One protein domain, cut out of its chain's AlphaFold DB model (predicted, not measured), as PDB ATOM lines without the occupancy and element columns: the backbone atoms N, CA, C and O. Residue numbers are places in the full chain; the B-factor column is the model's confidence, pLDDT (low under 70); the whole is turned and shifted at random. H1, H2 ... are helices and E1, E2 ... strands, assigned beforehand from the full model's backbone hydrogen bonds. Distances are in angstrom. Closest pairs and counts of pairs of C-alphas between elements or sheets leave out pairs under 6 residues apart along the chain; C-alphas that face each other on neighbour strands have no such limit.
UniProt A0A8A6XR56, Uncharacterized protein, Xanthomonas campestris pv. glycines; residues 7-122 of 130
ATOM      1  N   PRO A   7      59.589 -85.978 -14.580       90.06
ATOM      2  CA  PRO A   7      60.288 -86.663 -15.669       90.06
ATOM      3  C   PRO A   7      61.044 -85.741 -16.636       90.06
ATOM      4  O   PRO A   7      62.118 -86.119 -17.094       90.06
ATOM      5  N   ASP A   8      60.540 -84.531 -16.912       91.56
ATOM      6  CA  ASP A   8      61.227 -83.577 -17.794       91.56
ATOM      7  C   ASP A   8      62.555 -83.127 -17.164       91.56
ATOM      8  O   ASP A   8      63.579 -83.065 -17.842       91.56
ATOM      9  N   HIS A   9      62.564 -82.860 -15.851       91.94
ATOM     10  CA  HIS A   9      63.779 -82.489 -15.120       91.94
ATOM     11  C   HIS A   9      64.782 -83.643 -15.037       91.94
ATOM     12  O   HIS A   9      65.980 -83.422 -15.216       91.94
ATOM     13  N   LEU A  10      64.310 -84.877 -14.817       91.62
ATOM     14  CA  LEU A  10      65.170 -86.065 -14.836       91.62
ATOM     15  C   LEU A  10      65.817 -86.275 -16.210       91.62
ATOM     16  O   LEU A  10      67.021 -86.513 -16.280       91.62
ATOM     17  N   ALA A  11      65.046 -86.134 -17.294       90.88
ATOM     18  CA  ALA A  11      65.555 -86.247 -18.661       90.88
ATOM     19  C   ALA A  11      66.557 -85.131 -19.003       90.88
ATOM     20  O   ALA A  11      67.542 -85.363 -19.697       90.88
ATOM     21  N   LYS A  12      66.327 -83.921 -18.480       92.56
ATOM     22  CA  LYS A  12      67.242 -82.777 -18.595       92.56
ATOM     23  C   LYS A  12      68.510 -82.938 -17.747       92.56
ATOM     24  O   LYS A  12      69.520 -82.298 -18.028       92.56
ATOM     25  N   GLY A  13      68.463 -83.771 -16.708       93.56
ATOM     26  CA  GLY A  13      69.577 -84.040 -15.801       93.56
ATOM     27  C   GLY A  13      69.807 -82.964 -14.738       93.56
ATOM     28  O   GLY A  13      70.779 -83.061 -13.993       93.56
ATOM     29  N   TYR A  14      68.943 -81.949 -14.637       94.31
ATOM     30  CA  TYR A  14      69.008 -80.924 -13.596       94.31
ATOM     31  C   TYR A  14      67.668 -80.198 -13.397       94.31
ATOM     32  O   TYR A  14      66.782 -80.225 -14.255       94.31
ATOM     33  N   ILE A  15      67.548 -79.488 -12.276       92.00
ATOM     34  CA  ILE A  15      66.466 -78.538 -11.989       92.00
ATOM     35  C   ILE A  15      67.059 -77.193 -11.546       92.00
ATOM     36  O   ILE A  15      68.064 -77.163 -10.841       92.00
ATOM     37  N   ALA A  16      66.471 -76.082 -11.995       91.88
ATOM     38  CA  ALA A  16      66.900 -74.730 -11.637       91.88
ATOM     39  C   ALA A  16      65.875 -74.094 -10.692       91.88
ATOM     40  O   ALA A  16      64.710 -73.985 -11.062       91.88
ATOM     41  N   ILE A  17      66.307 -73.694  -9.496       89.00
ATOM     42  CA  ILE A  17      65.469 -73.125  -8.434       89.00
ATOM     43  C   ILE A  17      66.108 -71.825  -7.959       89.00
ATOM     44  O   ILE A  17      67.257 -71.853  -7.525       89.00
ATOM     45  N   GLU A  18      65.388 -70.701  -8.027       86.56
ATOM     46  CA  GLU A  18      65.854 -69.398  -7.510       86.56
ATOM     47  C   GLU A  18      67.270 -69.017  -8.016       86.56
ATOM     48  O   GLU A  18      68.096 -68.475  -7.288       86.56
ATOM     49  N   GLY A  19      67.581 -69.348  -9.277       85.94
ATOM     50  CA  GLY A  19      68.888 -69.096  -9.903       85.94
ATOM     51  C   GLY A  19      69.988 -70.120  -9.583       85.94
ATOM     52  O   GLY A  19      71.045 -70.083 -10.212       85.94
ATOM     53  N   ALA A  20      69.752 -71.065  -8.671       90.38
ATOM     54  CA  ALA A  20      70.654 -72.179  -8.392       90.38
ATOM     55  C   ALA A  20      70.312 -73.407  -9.247       90.38
ATOM     56  O   ALA A  20      69.145 -73.750  -9.432       90.38
ATOM     57  N   GLN A  21      71.335 -74.108  -9.738       94.44
ATOM     58  CA  GLN A  21      71.175 -75.330 -10.527       94.44
ATOM     59  C   GLN A  21      71.525 -76.570  -9.696       94.44
ATOM     60  O   GLN A  21      72.648 -76.714  -9.220       94.44
ATOM     61  N   PHE A  22      70.575 -77.495  -9.578       94.81
ATOM     62  CA  PHE A  22      70.725 -78.764  -8.869       94.81
ATOM     63  C   PHE A  22      70.846 -79.906  -9.878       94.81
ATOM     64  O   PHE A  22      69.911 -80.168 -10.637       94.81
ATOM     65  N   SER A  23      71.995 -80.583  -9.896       96.12
ATOM     66  CA  SER A  23      72.233 -81.738 -10.772       96.12
ATOM     67  C   SER A  23      71.398 -82.940 -10.336       96.12
ATOM     68  O   SER A  23      71.395 -83.300  -9.169       96.12
ATOM     69  N   LEU A  24      70.729 -83.606 -11.270       96.00
ATOM     70  CA  LEU A  24      69.965 -84.838 -11.041       96.00
ATOM     71  C   LEU A  24      70.685 -86.067 -11.616       96.00
ATOM     72  O   LEU A  24      70.067 -87.108 -11.833       96.00
ATOM     73  N   ALA A  25      71.990 -85.958 -11.881       95.50
ATOM     74  CA  ALA A  25      72.789 -87.036 -12.464       95.50
ATOM     75  C   ALA A  25      72.804 -88.309 -11.599       95.50
ATOM     76  O   ALA A  25      72.833 -89.414 -12.133       95.50
ATOM     77  N   HIS A  26      72.723 -88.175 -10.271       95.75
ATOM     78  CA  HIS A  26      72.641 -89.322  -9.360       95.75
ATOM     79  C   HIS A  26      71.315 -90.080  -9.467       95.75
ATOM     80  O   HIS A  26      71.242 -91.218  -9.028       95.75
ATOM     81  N   LEU A  27      70.275 -89.494 -10.064       95.94
ATOM     82  CA  LEU A  27      68.978 -90.147 -10.264       95.94
ATOM     83  C   LEU A  27      68.820 -90.758 -11.659       95.94
ATOM     84  O   LEU A  27      67.708 -91.129 -12.038       95.94
ATOM     85  N   GLN A  28      69.903 -90.870 -12.431       94.69
ATOM     86  CA  GLN A  28      69.854 -91.585 -13.701       94.69
ATOM     87  C   GLN A  28      69.668 -93.093 -13.463       94.69
ATOM     88  O   GLN A  28      70.308 -93.646 -12.560       94.69
ATOM     89  N   PRO A  29      68.811 -93.764 -14.254       95.06
ATOM     90  CA  PRO A  29      68.632 -95.205 -14.159       95.06
ATOM     91  C   PRO A  29      69.948 -95.953 -14.352       95.06
ATOM     92  O   PRO A  29      70.800 -95.551 -15.148       95.06
ATOM     93  N   PHE A  30      70.099 -97.072 -13.656       95.94
ATOM     94  CA  PHE A  30      71.240 -97.956 -13.848       95.94
ATOM     95  C   PHE A  30      70.858 -99.411 -13.611       95.94
ATOM     96  O   PHE A  30      69.861 -99.718 -12.960       95.94
ATOM     97  N   ASN A  31      71.704-100.301 -14.123       96.50
ATOM     98  CA  ASN A  31      71.597-101.735 -13.913       96.50
ATOM     99  C   ASN A  31      72.830-102.231 -13.164       96.50
ATOM    100  O   ASN A  31      73.936-101.734 -13.384       96.50
ATOM    101  N   TYR A  32      72.651-103.233 -12.313       95.00
ATOM    102  CA  TYR A  32      73.753-103.966 -11.698       95.00
ATOM    103  C   TYR A  32      73.394-105.447 -11.573       95.00
ATOM    104  O   TYR A  32      72.233-105.830 -11.706       95.00
ATOM    105  N   GLN A  33      74.403-106.292 -11.377       94.62
ATOM    106  CA  GLN A  33      74.213-107.726 -11.183       94.62
ATOM    107  C   GLN A  33      74.515-108.092  -9.738       94.62
ATOM    108  O   GLN A  33      75.473-107.582  -9.157       94.62
ATOM    109  N   VAL A  34      73.715-108.997  -9.186       93.50
ATOM    110  CA  VAL A  34      73.909-109.574  -7.857       93.50
ATOM    111  C   VAL A  34      73.939-111.094  -7.968       93.50
ATOM    112  O   VAL A  34      73.122-111.693  -8.669       93.50
ATOM    113  N   ALA A  35      74.889-111.726  -7.282       92.19
ATOM    114  CA  ALA A  35      74.928-113.173  -7.132       92.19
ATOM    115  C   ALA A  35      74.173-113.560  -5.856       92.19
ATOM    116  O   ALA A  35      74.601-113.247  -4.749       92.19
ATOM    117  N   VAL A  36      73.044-114.246  -6.010       89.62
ATOM    118  CA  VAL A  36      72.238-114.743  -4.895       89.62
ATOM    119  C   VAL A  36      72.592-116.204  -4.656       89.62
ATOM    120  O   VAL A  36      72.482-117.031  -5.563       89.62
ATOM    121  N   GLN A  37      73.007-116.536  -3.437       89.19
ATOM    122  CA  GLN A  37      73.358-117.900  -3.049       89.19
ATOM    123  C   GLN A  37      72.476-118.372  -1.892       89.19
ATOM    124  O   GLN A  37      72.542-117.838  -0.788       89.19
ATOM    125  N   ALA A  38      71.669-119.404  -2.143       85.62
ATOM    126  CA  ALA A  38      70.943-120.111  -1.095       85.62
ATOM    127  C   ALA A  38      71.795-121.265  -0.523       85.62
ATOM    128  O   ALA A  38      72.642-121.817  -1.236       85.62
ATOM    129  N   PRO A  39      71.577-121.674   0.741       89.19
ATOM    130  CA  PRO A  39      72.248-122.839   1.307       89.19
ATOM    131  C   PRO A  39      72.042-124.081   0.430       89.19
ATOM    132  O   PRO A  39      70.917-124.401   0.052       89.19
ATOM    133  N   ASN A  40      73.129-124.794   0.128       91.75
ATOM    134  CA  ASN A  40      73.137-126.017  -0.687       91.75
ATOM    135  C   ASN A  40      72.646-125.851  -2.140       91.75
ATOM    136  O   ASN A  40      72.292-126.840  -2.781       91.75
ATOM    137  N   GLN A  41      72.638-124.629  -2.677       91.69
ATOM    138  CA  GLN A  41      72.319-124.358  -4.080       91.69
ATOM    139  C   GLN A  41      73.469-123.614  -4.765       91.69
ATOM    140  O   GLN A  41      74.251-122.910  -4.121       91.69
ATOM    141  N   ALA A  42      73.580-123.781  -6.085       91.19
ATOM    142  CA  ALA A  42      74.502-122.984  -6.886       91.19
ATOM    143  C   ALA A  42      74.074-121.510  -6.870       91.19
ATOM    144  O   ALA A  42      72.880-121.206  -6.833       91.19
ATOM    145  N   ALA A  43      75.047-120.600  -6.912       93.75
ATOM    146  CA  ALA A  43      74.761-119.176  -6.995       93.75
ATOM    147  C   ALA A  43      74.027-118.847  -8.306       93.75
ATOM    148  O   ALA A  43      74.407-119.314  -9.381       93.75
ATOM    149  N   VAL A  44      72.994-118.014  -8.211       94.56
ATOM    150  CA  VAL A  44      72.235-117.503  -9.354       94.56
ATOM    151  C   VAL A  44      72.559-116.027  -9.521       94.56
ATOM    152  O   VAL A  44      72.446-115.250  -8.577       94.56
ATOM    153  N   THR A  45      72.957-115.628 -10.728       95.00
ATOM    154  CA  THR A  45      73.174-114.211 -11.048       95.00
ATOM    155  C   THR A  45      71.861-113.582 -11.497       95.00
ATOM    156  O   THR A  45      71.223-114.073 -12.428       95.00
ATOM    157  N   VAL A  46      71.466-112.493 -10.843       93.94
ATOM    158  CA  VAL A  46      70.251-111.731 -11.139       93.94
ATOM    159  C   VAL A  46      70.645-110.329 -11.593       93.94
ATOM    160  O   VAL A  46      71.504-109.694 -10.986       93.94
ATOM    161  N   SER A  47      70.016-109.840 -12.661       95.12
ATOM    162  CA  SER A  47      70.139-108.444 -13.088       95.12
ATOM    163  C   SER A  47      69.075-107.604 -12.393       95.12
ATOM    164  O   SER A  47      67.889-107.916 -12.480       95.12
ATOM    165  N   VAL A  48      69.492-106.521 -11.747       94.25
ATOM    166  CA  VAL A  48      68.613-105.561 -11.081       94.25
ATOM    167  C   VAL A  48      68.619-104.260 -11.872       94.25
ATOM    168  O   VAL A  48      69.680-103.682 -12.111       94.25
ATOM    169  N   GLN A  49      67.432-103.810 -12.272       96.75
ATOM    170  CA  GLN A  49      67.207-102.508 -12.898       96.75
ATOM    171  C   GLN A  49      66.680-101.530 -11.854       96.75
ATOM    172  O   GLN A  49      65.705-101.820 -11.158       96.75
ATOM    173  N   VAL A  50      67.330-100.375 -11.745       95.31
ATOM    174  CA  VAL A  50      66.998 -99.335 -10.771       95.31
ATOM    175  C   VAL A  50      66.518 -98.091 -11.502       95.31
ATOM    176  O   VAL A  50      67.226 -97.538 -12.344       95.31
ATOM    177  N   GLU A  51      65.331 -97.625 -11.127       94.56
ATOM    178  CA  GLU A  51      64.741 -96.375 -11.598       94.56
ATOM    179  C   GLU A  51      64.320 -95.517 -10.406       94.56
ATOM    180  O   GLU A  51      63.689 -95.996  -9.460       94.56
ATOM    181  N   PHE A  52      64.659 -94.230 -10.454       92.69
ATOM    182  CA  PHE A  52      64.317 -93.283  -9.402       92.69
ATOM    183  C   PHE A  52      63.084 -92.471  -9.777       92.69
ATOM    184  O   PHE A  52      62.959 -91.938 -10.877       92.69
ATOM    185  N   SER A  53      62.177 -92.341  -8.815       88.31
ATOM    186  CA  SER A  53      60.963 -91.543  -8.962       88.31
ATOM    187  C   SER A  53      61.170 -90.110  -8.437       88.31
ATOM    188  O   SER A  53      62.234 -89.511  -8.591       88.31
ATOM    189  N   SER A  54      60.154 -89.524  -7.810       88.56
ATOM    190  CA  SER A  54      60.143 -88.139  -7.328       88.56
ATOM    191  C   SER A  54      60.764 -88.000  -5.931       88.56
ATOM    192  O   SER A  54      60.095 -87.627  -4.972       88.56
ATOM    193  N   HIS A  55      62.058 -88.316  -5.802       86.56
ATOM    194  CA  HIS A  55      62.748 -88.365  -4.502       86.56
ATOM    195  C   HIS A  55      63.196 -86.998  -3.956       86.56
ATOM    196  O   HIS A  55      63.327 -86.861  -2.740       86.56
ATOM    197  N   CYS A  56      63.380 -85.972  -4.799       91.00
ATOM    198  CA  CYS A  56      63.823 -84.637  -4.360       91.00
ATOM    199  C   CYS A  56      62.679 -83.650  -4.074       91.00
ATOM    200  O   CYS A  56      62.934 -82.466  -3.857       91.00
ATOM    201  N   VAL A  57      61.423 -84.096  -4.103       89.31
ATOM    202  CA  VAL A  57      60.251 -83.212  -3.999       89.31
ATOM    203  C   VAL A  57      59.431 -83.534  -2.752       89.31
ATOM    204  O   VAL A  57      59.571 -84.601  -2.149       89.31
ATOM    205  N   SER A  58      58.603 -82.589  -2.318       83.12
ATOM    206  CA  SER A  58      57.769 -82.724  -1.132       83.12
ATOM    207  C   SER A  58      56.806 -83.905  -1.252       83.12
ATOM    208  O   SER A  58      56.369 -84.292  -2.336       83.12
ATOM    209  N   LYS A  59      56.416 -84.464  -0.100       69.38
ATOM    210  CA  LYS A  59      55.138 -85.170  -0.016       69.38
ATOM    211  C   LYS A  59      54.092 -84.072  -0.184       69.38
ATOM    212  O   LYS A  59      54.126 -83.098   0.560       69.38
ATOM    213  N   GLY A  60      53.251 -84.156  -1.206       65.50
ATOM    214  CA  GLY A  60      52.249 -83.108  -1.426       65.50
ATOM    215  C   GLY A  60      51.203 -83.086  -0.316       65.50
ATOM    216  O   GLY A  60      51.342 -83.818   0.669       65.50
ATOM    217  N   PRO A  61      50.197 -82.214  -0.447       64.19
ATOM    218  CA  PRO A  61      49.428 -81.754   0.698       64.19
ATOM    219  C   PRO A  61      48.786 -82.945   1.431       64.19
ATOM    220  O   PRO A  61      48.269 -83.852   0.771       64.19
ATOM    221  N   PRO A  62      48.837 -82.991   2.776       62.25
ATOM    222  CA  PRO A  62      48.099 -83.997   3.531       62.25
ATOM    223  C   PRO A  62      46.600 -83.859   3.238       62.25
ATOM    224  O   PRO A  62      46.113 -82.738   3.120       62.25
ATOM    225  N   GLU A  63      45.849 -84.967   3.196       66.31
ATOM    226  CA  GLU A  63      44.389 -84.934   2.953       66.31
ATOM    227  C   GLU A  63      43.631 -84.021   3.934       66.31
ATOM    228  O   GLU A  63      42.598 -83.455   3.589       66.31
ATOM    229  N   LYS A  64      44.157 -83.860   5.155       72.94
ATOM    230  CA  LYS A  64      43.653 -82.948   6.194       72.94
ATOM    231  C   LYS A  64      44.761 -82.027   6.715       72.94
ATOM    232  O   LYS A  64      44.956 -81.912   7.922       72.94
ATOM    233  N   GLY A  65      45.552 -81.446   5.816       64.38
ATOM    234  CA  GLY A  65      46.645 -80.536   6.162       64.38
ATOM    235  C   GLY A  65      46.551 -79.194   5.445       64.38
ATOM    236  O   GLY A  65      45.717 -79.031   4.553       64.38
ATOM    237  N   PRO A  66      47.404 -78.226   5.820       66.69
ATOM    238  CA  PRO A  66      47.497 -76.975   5.085       66.69
ATOM    239  C   PRO A  66      47.860 -77.265   3.625       66.69
ATOM    240  O   PRO A  66      48.653 -78.168   3.332       66.69
ATOM    241  N   ALA A  67      47.264 -76.499   2.712       68.19
ATOM    242  CA  ALA A  67      47.653 -76.534   1.311       68.19
ATOM    243  C   ALA A  67      49.153 -76.231   1.186       68.19
ATOM    244  O   ALA A  67      49.730 -75.518   2.012       68.19
ATOM    245  N   LEU A  68      49.785 -76.768   0.142       69.88
ATOM    246  CA  LEU A  68      51.136 -76.347  -0.200       69.88
ATOM    247  C   LEU A  68      51.111 -74.837  -0.472       69.88
ATOM    248  O   LEU A  68      50.340 -74.367  -1.308       69.88
ATOM    249  N   VAL A  69      51.919 -74.086   0.274       63.44
ATOM    250  CA  VAL A  69      52.066 -72.642   0.087       63.44
ATOM    251  C   VAL A  69      53.145 -72.429  -0.964       63.44
ATOM    252  O   VAL A  69      54.296 -72.806  -0.752       63.44
ATOM    253  N   PHE A  70      52.764 -71.849  -2.098       66.75
ATOM    254  CA  PHE A  70      53.672 -71.573  -3.208       66.75
ATOM    255  C   PHE A  70      54.178 -70.133  -3.145       66.75
ATOM    256  O   PHE A  70      53.438 -69.223  -2.763       66.75
ATOM    257  N   ARG A  71      55.452 -69.933  -3.494       65.69
ATOM    258  CA  ARG A  71      56.065 -68.604  -3.625       65.69
ATOM    259  C   ARG A  71      55.762 -68.013  -4.998       65.69
ATOM    260  O   ARG A  71      55.503 -68.742  -5.945       65.69
ATOM    261  N   GLU A  72      55.879 -66.695  -5.109       58.03
ATOM    262  CA  GLU A  72      55.560 -65.929  -6.320       58.03
ATOM    263  C   GLU A  72      56.363 -66.355  -7.566       58.03
ATOM    264  O   GLU A  72      55.810 -66.358  -8.665       58.03
ATOM    265  N   SER A  73      57.619 -66.806  -7.419       69.12
ATOM    266  CA  SER A  73      58.425 -67.299  -8.551       69.12
ATOM    267  C   SER A  73      57.971 -68.666  -9.073       69.12
ATOM    268  O   SER A  73      58.142 -68.948 -10.255       69.12
ATOM    269  N   HIS A  74      57.354 -69.507  -8.233       75.44
ATOM    270  CA  HIS A  74      56.899 -70.861  -8.583       75.44
ATOM    271  C   HIS A  74      57.993 -71.752  -9.226       75.44
ATOM    272  O   HIS A  74      57.670 -72.747  -9.884       75.44
ATOM    273  N   ASP A  75      59.281 -71.416  -9.086       81.38
ATOM    274  CA  ASP A  75      60.396 -72.152  -9.706       81.38
ATOM    275  C   ASP A  75      60.576 -73.537  -9.080       81.38
ATOM    276  O   ASP A  75      60.905 -74.503  -9.764       81.38
ATOM    277  N   ASP A  76      60.283 -73.645  -7.786       84.06
ATOM    278  CA  ASP A  76      60.301 -74.875  -7.001       84.06
ATOM    279  C   ASP A  76      59.127 -75.813  -7.299       84.06
ATOM    280  O   ASP A  76      59.154 -76.971  -6.880       84.06
ATOM    281  N   LEU A  77      58.115 -75.360  -8.041       87.62
ATOM    282  CA  LEU A  77      56.954 -76.177  -8.364       87.62
ATOM    283  C   LEU A  77      57.207 -77.190  -9.468       87.62
ATOM    284  O   LEU A  77      57.580 -76.844 -10.590       87.62
ATOM    285  N   VAL A  78      56.833 -78.432  -9.166       89.44
ATOM    286  CA  VAL A  78      56.892 -79.568 -10.085       89.44
ATOM    287  C   VAL A  78      55.640 -80.436  -9.980       89.44
ATOM    288  O   VAL A  78      54.995 -80.530  -8.937       89.44
ATOM    289  N   ILE A  79      55.309 -81.115 -11.068       88.44
ATOM    290  CA  ILE A  79      54.260 -82.125 -11.152       88.44
ATOM    291  C   ILE A  79      54.948 -83.492 -11.126       88.44
ATOM    292  O   ILE A  79      55.736 -83.808 -12.017       88.44
ATOM    293  N   ASP A  80      54.683 -84.302 -10.102       89.62
ATOM    294  CA  ASP A  80      55.318 -85.616  -9.955       89.62
ATOM    295  C   ASP A  80      54.837 -86.639 -11.005       89.62
ATOM    296  O   ASP A  80      53.921 -86.387 -11.794       89.62
ATOM    297  N   GLY A  81      55.439 -87.834 -11.006       84.25
ATOM    298  CA  GLY A  81      55.051 -88.915 -11.925       84.25
ATOM    299  C   GLY A  81      53.590 -89.377 -11.793       84.25
ATOM    300  O   GLY A  81      53.071 -90.036 -12.689       84.25
ATOM    301  N   ARG A  82      52.898 -89.004 -10.707       86.69
ATOM    302  CA  ARG A  82      51.474 -89.285 -10.454       86.69
ATOM    303  C   ARG A  82      50.573 -88.089 -10.769       86.69
ATOM    304  O   ARG A  82      49.392 -88.121 -10.439       86.69
ATOM    305  N   ARG A  83      51.103 -87.053 -11.427       86.56
ATOM    306  CA  ARG A  83      50.401 -85.810 -11.778       86.56
ATOM    307  C   ARG A  83      49.965 -84.975 -10.572       86.56
ATOM    308  O   ARG A  83      48.990 -84.232 -10.660       86.56
ATOM    309  N   ILE A  84      50.687 -85.071  -9.458       85.25
ATOM    310  CA  ILE A  84      50.408 -84.288  -8.253       85.25
ATOM    311  C   ILE A  84      51.411 -83.140  -8.151       85.25
ATOM    312  O   ILE A  84      52.613 -83.344  -8.309       85.25
ATOM    313  N   TRP A  85      50.918 -81.938  -7.847       85.81
ATOM    314  CA  TRP A  85      51.756 -80.776  -7.557       85.81
ATOM    315  C   TRP A  85      52.569 -80.982  -6.277       85.81
ATOM    316  O   TRP A  85      52.017 -81.309  -5.223       85.81
ATOM    317  N   ARG A  86      53.882 -80.777  -6.381       87.62
ATOM    318  CA  ARG A  86      54.881 -80.858  -5.308       87.62
ATOM    319  C   ARG A  86      55.816 -79.646  -5.382       87.62
ATOM    320  O   ARG A  86      55.842 -78.941  -6.387       87.62
ATOM    321  N   CYS A  87      56.631 -79.467  -4.347       88.56
ATOM    322  CA  CYS A  87      57.731 -78.498  -4.338       88.56
ATOM    323  C   CYS A  87      59.071 -79.231  -4.271       88.56
ATOM    324  O   CYS A  87      59.196 -80.200  -3.520       88.56
ATOM    325  N   PHE A  88      60.082 -78.772  -5.000       90.44
ATOM    326  CA  PHE A  88      61.462 -79.199  -4.802       90.44
ATOM    327  C   PHE A  88      61.912 -78.887  -3.369       90.44
ATOM    328  O   PHE A  88      61.606 -77.827  -2.827       90.44
ATOM    329  N   HIS A  89      62.626 -79.816  -2.734       88.88
ATOM    330  CA  HIS A  89      63.035 -79.680  -1.340       88.88
ATOM    331  C   HIS A  89      64.539 -79.957  -1.182       88.88
ATOM    332  O   HIS A  89      64.947 -81.122  -1.235       88.88
ATOM    333  N   PRO A  90      65.376 -78.940  -0.888       89.19
ATOM    334  CA  PRO A  90      66.833 -79.089  -0.819       89.19
ATOM    335  C   PRO A  90      67.323 -80.190   0.133       89.19
ATOM    336  O   PRO A  90      68.206 -80.963  -0.218       89.19
ATOM    337  N   ALA A  91      66.703 -80.347   1.310       88.06
ATOM    338  CA  ALA A  91      67.084 -81.432   2.226       88.06
ATOM    339  C   ALA A  91      66.804 -82.839   1.653       88.06
ATOM    340  O   ALA A  91      67.578 -83.765   1.876       88.06
ATOM    341  N   ARG A  92      65.724 -83.007   0.872       92.00
ATOM    342  CA  ARG A  92      65.430 -84.277   0.188       92.00
ATOM    343  C   ARG A  92      66.388 -84.513  -0.966       92.00
ATOM    344  O   ARG A  92      66.807 -85.642  -1.176       92.00
ATOM    345  N   TYR A  93      66.755 -83.453  -1.683       94.44
ATOM    346  CA  TYR A  93      67.815 -83.505  -2.680       94.44
ATOM    347  C   TYR A  93      69.133 -84.000  -2.068       94.44
ATOM    348  O   TYR A  93      69.682 -84.986  -2.554       94.44
ATOM    349  N   ALA A  94      69.579 -83.404  -0.959       93.12
ATOM    350  CA  ALA A  94      70.801 -83.818  -0.272       93.12
ATOM    351  C   ALA A  94      70.748 -85.294   0.157       93.12
ATOM    352  O   ALA A  94      71.661 -86.057  -0.141       93.12
ATOM    353  N   ALA A  95      69.640 -85.729   0.768       91.44
ATOM    354  CA  ALA A  95      69.452 -87.130   1.146       91.44
ATOM    355  C   ALA A  95      69.413 -88.079  -0.067       91.44
ATOM    356  O   ALA A  95      69.905 -89.203   0.003       91.44
ATOM    357  N   SER A  96      68.851 -87.635  -1.198       94.69
ATOM    358  CA  SER A  96      68.712 -88.468  -2.398       94.69
ATOM    359  C   SER A  96      70.047 -88.861  -3.035       94.69
ATOM    360  O   SER A  96      70.094 -89.866  -3.739       94.69
ATOM    361  N   ALA A  97      71.129 -88.126  -2.756       94.75
ATOM    362  CA  ALA A  97      72.468 -88.438  -3.251       94.75
ATOM    363  C   ALA A  97      72.981 -89.811  -2.781       94.75
ATOM    364  O   ALA A  97      73.802 -90.417  -3.459       94.75
ATOM    365  N   LEU A  98      72.464 -90.324  -1.659       93.38
ATOM    366  CA  LEU A  98      72.839 -91.629  -1.108       93.38
ATOM    367  C   LEU A  98      72.133 -92.800  -1.812       93.38
ATOM    368  O   LEU A  98      72.595 -93.936  -1.729       93.38
ATOM    369  N   LEU A  99      71.010 -92.552  -2.497       94.00
ATOM    370  CA  LEU A  99      70.148 -93.609  -3.039       94.00
ATOM    371  C   LEU A  99      70.856 -94.559  -4.018       94.00
ATOM    372  O   LEU A  99      70.628 -95.764  -3.906       94.00
ATOM    373  N   PRO A 100      71.709 -94.095  -4.953       95.25
ATOM    374  CA  PRO A 100      72.385 -95.002  -5.879       95.25
ATOM    375  C   PRO A 100      73.273 -96.011  -5.165       95.25
ATOM    376  O   PRO A 100      73.242 -97.193  -5.495       95.25
ATOM    377  N   ASP A 101      74.021 -95.562  -4.161       93.31
ATOM    378  CA  ASP A 101      74.932 -96.431  -3.423       93.31
ATOM    379  C   ASP A 101      74.166 -97.367  -2.491       93.31
ATOM    380  O   ASP A 101      74.519 -98.543  -2.395       93.31
ATOM    381  N   ILE A 102      73.060 -96.901  -1.896       92.00
ATOM    382  CA  ILE A 102      72.115 -97.768  -1.176       92.00
ATOM    383  C   ILE A 102      71.644 -98.909  -2.073       92.00
ATOM    384  O   ILE A 102      71.731-100.071  -1.684       92.00
ATOM    385  N   MET A 103      71.202 -98.594  -3.290       92.69
ATOM    386  CA  MET A 103      70.705 -99.602  -4.221       92.69
ATOM    387  C   MET A 103      71.808-100.555  -4.696       92.69
ATOM    388  O   MET A 103      71.586-101.759  -4.728       92.69
ATOM    389  N   ARG A 104      73.013-100.060  -5.007       92.88
ATOM    390  CA  ARG A 104      74.143-100.905  -5.451       92.88
ATOM    391  C   ARG A 104      74.664-101.864  -4.390       92.88
ATOM    392  O   ARG A 104      75.275-102.861  -4.747       92.88
ATOM    393  N   THR A 105      74.477-101.526  -3.118       90.88
ATOM    394  CA  THR A 105      75.001-102.294  -1.979       90.88
ATOM    395  C   THR A 105      73.899-103.006  -1.206       90.88
ATOM    396  O   THR A 105      74.128-103.463  -0.090       90.88
ATOM    397  N   LEU A 106      72.686-103.090  -1.762       88.25
ATOM    398  CA  LEU A 106      71.524-103.614  -1.046       88.25
ATOM    399  C   LEU A 106      71.715-105.069  -0.589       88.25
ATOM    400  O   LEU A 106      71.262-105.440   0.489       88.25
ATOM    401  N   ASP A 107      72.428-105.874  -1.375       87.25
ATOM    402  CA  ASP A 107      72.765-107.274  -1.092       87.25
ATOM    403  C   ASP A 107      73.800-107.451   0.029       87.25
ATOM    404  O   ASP A 107      73.929-108.534   0.595       87.25
ATOM    405  N   GLN A 108      74.513-106.382   0.375       88.62
ATOM    406  CA  GLN A 108      75.539-106.366   1.417       88.62
ATOM    407  C   GLN A 108      74.980-105.902   2.769       88.62
ATOM    408  O   GLN A 108      75.701-105.879   3.768       88.62
ATOM    409  N   ARG A 109      73.705-105.502   2.810       87.50
ATOM    410  CA  ARG A 109      73.074-104.897   3.983       87.50
ATOM    411  C   ARG A 109      72.233-105.919   4.750       87.50
ATOM    412  O   ARG A 109      71.550-106.740   4.136       87.50
ATOM    413  N   PRO A 110      72.202-105.850   6.095       86.25
ATOM    414  CA  PRO A 110      71.228-106.601   6.872       86.25
ATOM    415  C   PRO A 110      69.805-106.258   6.424       86.25
ATOM    416  O   PRO A 110      69.426-105.086   6.331       86.25
ATOM    417  N   CYS A 111      69.016-107.294   6.159       85.50
ATOM    418  CA  CYS A 111      67.638-107.164   5.714       85.50
ATOM    419  C   CYS A 111      66.715-107.806   6.747       85.50
ATOM    420  O   CYS A 111      66.803-109.002   7.035       85.50
ATOM    421  N   LEU A 112      65.855-106.985   7.339       86.56
ATOM    422  CA  LEU A 112      64.851-107.380   8.310       86.56
ATOM    423  C   LEU A 112      63.509-107.556   7.605       86.56
ATOM    424  O   LEU A 112      63.153-106.794   6.704       86.56
ATOM    425  N   PHE A 113      62.739-108.533   8.068       86.06
ATOM    426  CA  PHE A 113      61.373-108.750   7.614       86.06
ATOM    427  C   PHE A 113      60.409-108.021   8.539       86.06
ATOM    428  O   PHE A 113      60.503-108.112   9.765       86.06
ATOM    429  N   THR A 114      59.468-107.309   7.940       82.62
ATOM    430  CA  THR A 114      58.360-106.665   8.644       82.62
ATOM    431  C   THR A 114      57.037-107.235   8.133       82.62
ATOM    432  O   THR A 114      57.005-108.006   7.173       82.62
ATOM    433  N   ASN A 115      55.925-106.892   8.783       84.25
ATOM    434  CA  ASN A 115      54.618-107.407   8.376       84.25
ATOM    435  C   ASN A 115      54.232-106.931   6.957       84.25
ATOM    436  O   ASN A 115      54.496-105.789   6.575       84.25
ATOM    437  N   GLY A 116      53.539-107.796   6.208       78.62
ATOM    438  CA  GLY A 116      52.955-107.470   4.900       78.62
ATOM    439  C   GLY A 116      53.956-107.404   3.744       78.62
ATOM    440  O   GLY A 116      53.888-106.461   2.963       78.62
ATOM    441  N   ASP A 117      54.878-108.368   3.660       79.75
ATOM    442  CA  ASP A 117      55.877-108.504   2.581       79.75
ATOM    443  C   ASP A 117      56.806-107.289   2.408       79.75
ATOM    444  O   ASP A 117      57.335-107.021   1.330       79.75
ATOM    445  N   ASN A 118      57.025-106.551   3.499       80.25
ATOM    446  CA  ASN A 118      57.897-105.384   3.529       80.25
ATOM    447  C   ASN A 118      59.265-105.741   4.121       80.25
ATOM    448  O   ASN A 118      59.366-106.372   5.180       80.25
ATOM    449  N   PHE A 119      60.311-105.250   3.469       84.06
ATOM    450  CA  PHE A 119      61.702-105.417   3.871       84.06
ATOM    451  C   PHE A 119      62.248-104.110   4.447       84.06
ATOM    452  O   PHE A 119      61.908-103.024   3.972       84.06
ATOM    453  N   LEU A 120      63.097-104.212   5.465       86.06
ATOM    454  CA  LEU A 120      63.689-103.070   6.148       86.06
ATOM    455  C   LEU A 120      65.190-103.278   6.335       86.06
ATOM    456  O   LEU A 120      65.620-104.244   6.956       86.06
ATOM    457  N   THR A 121      65.976-102.306   5.896       86.25
ATOM    458  CA  THR A 121      67.377-102.164   6.295       86.25
ATOM    459  C   THR A 121      67.500-100.972   7.232       86.25
ATOM    460  O   THR A 121      66.931 -99.911   6.976       86.25
ATOM    461  N   MET A 122      68.236-101.150   8.328       83.69
ATOM    462  CA  MET A 122      68.541-100.090   9.285       83.69
ATOM    463  C   MET A 122      70.048 -99.893   9.368       83.69
ATOM    464  O   MET A 122      70.786-100.845   9.606       83.69
TER     465      MET A 122
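What this domain is: This is residues 7 to 122 of the 130 residues of an uncharacterized protein of Xanthomonas campestris pv. glycines (UniProt A0A8A6XR56). A loose, elongated string of four separate two-stranded hairpins: the long hairpin E3-E4 reaches to one end of the length, while H1, the hairpins E1-E2 and E5-E6, and H2 gather loosely toward the other. The short helices H2 and H3 run one after the other along the long axis, the small hairpin E7-E8 lies off to one side beyond H3, and residues 62 to 67 of a long loop stick out. The printed part has 116 residues, with three named helices and eight named strands in the order H1 E1 E2 E3 E4 E5 E6 H2 H3 E7 E8; each sheet is one antiparallel pair. The class is mixed, helices and strands, with under half of the residues in named elements. The whole is loose, with a radius of gyration of the C-alphas of 18.1 A, and spans 63 by 34 by 23 A.

How they stand to each other: H1, residues 7 to 12, comes closest to E1, residues 14 to 17, at the C-alphas of His 9 and Ile 15, 5.7 A apart. E1 and E2, residues 20 to 23, form a hairpin, antiparallel at 158 degrees, with N 17 and O 20 at 2.8 A. E3, residues 30 to 36, and E4, residues 44 to 50, form a hairpin at 154 degrees, with N 34 and O 46 at 2.9 A and N 48 and O 32 at 2.8 A. E5, residues 77 to 79, and E6, residues 85 to 87, form a hairpin at 139 degrees, with N 86 and O 78 at 2.8 A. H1 and E5 are near each other, with 5 pairs of C-alphas within 10 A. H2, residues 90 to 96, is only just apart from E2, the closest C-alphas being 8.3 A apart. H2 and H3, residues 99 to 104, meet only through their link. The closest C-alphas of H3 and E3 are those of Arg 104 and Tyr 32, 7.0 A apart; those of H3 and E4 are Met 103 and Val 50, 7.5 A. E7, residues 112 to 114, and E8, residues 118 to 120, form a hairpin at 142 degrees, with N 112 and O 120 at 2.8 A. E8 and H3 are apart. In H1, H2 and H3 every O i to N i+4 pair is within hydrogen-bond range.

Where its parts are: H1 begins at C-alpha 7, (60.288, -86.663, -15.669). E1 and E2 each measure 10.0 A from first to last C-alpha, E3 19.1 A and E4 19.0 A. H2 measures 9.7 A and H3 8.7 A. E8 ends at C-alpha 120, (63.689, -103.070, 6.148).

The domain as a whole: The C-alphas of Asn 40 and Glu 72, the two farthest apart, are 62.9 A apart. The printed part has no cut. The link from E4 to E5, 26 residues, is long. The model's mean pLDDT of the printed part is 87.0; residues 59 to 63 and 65 to 73 are under 70.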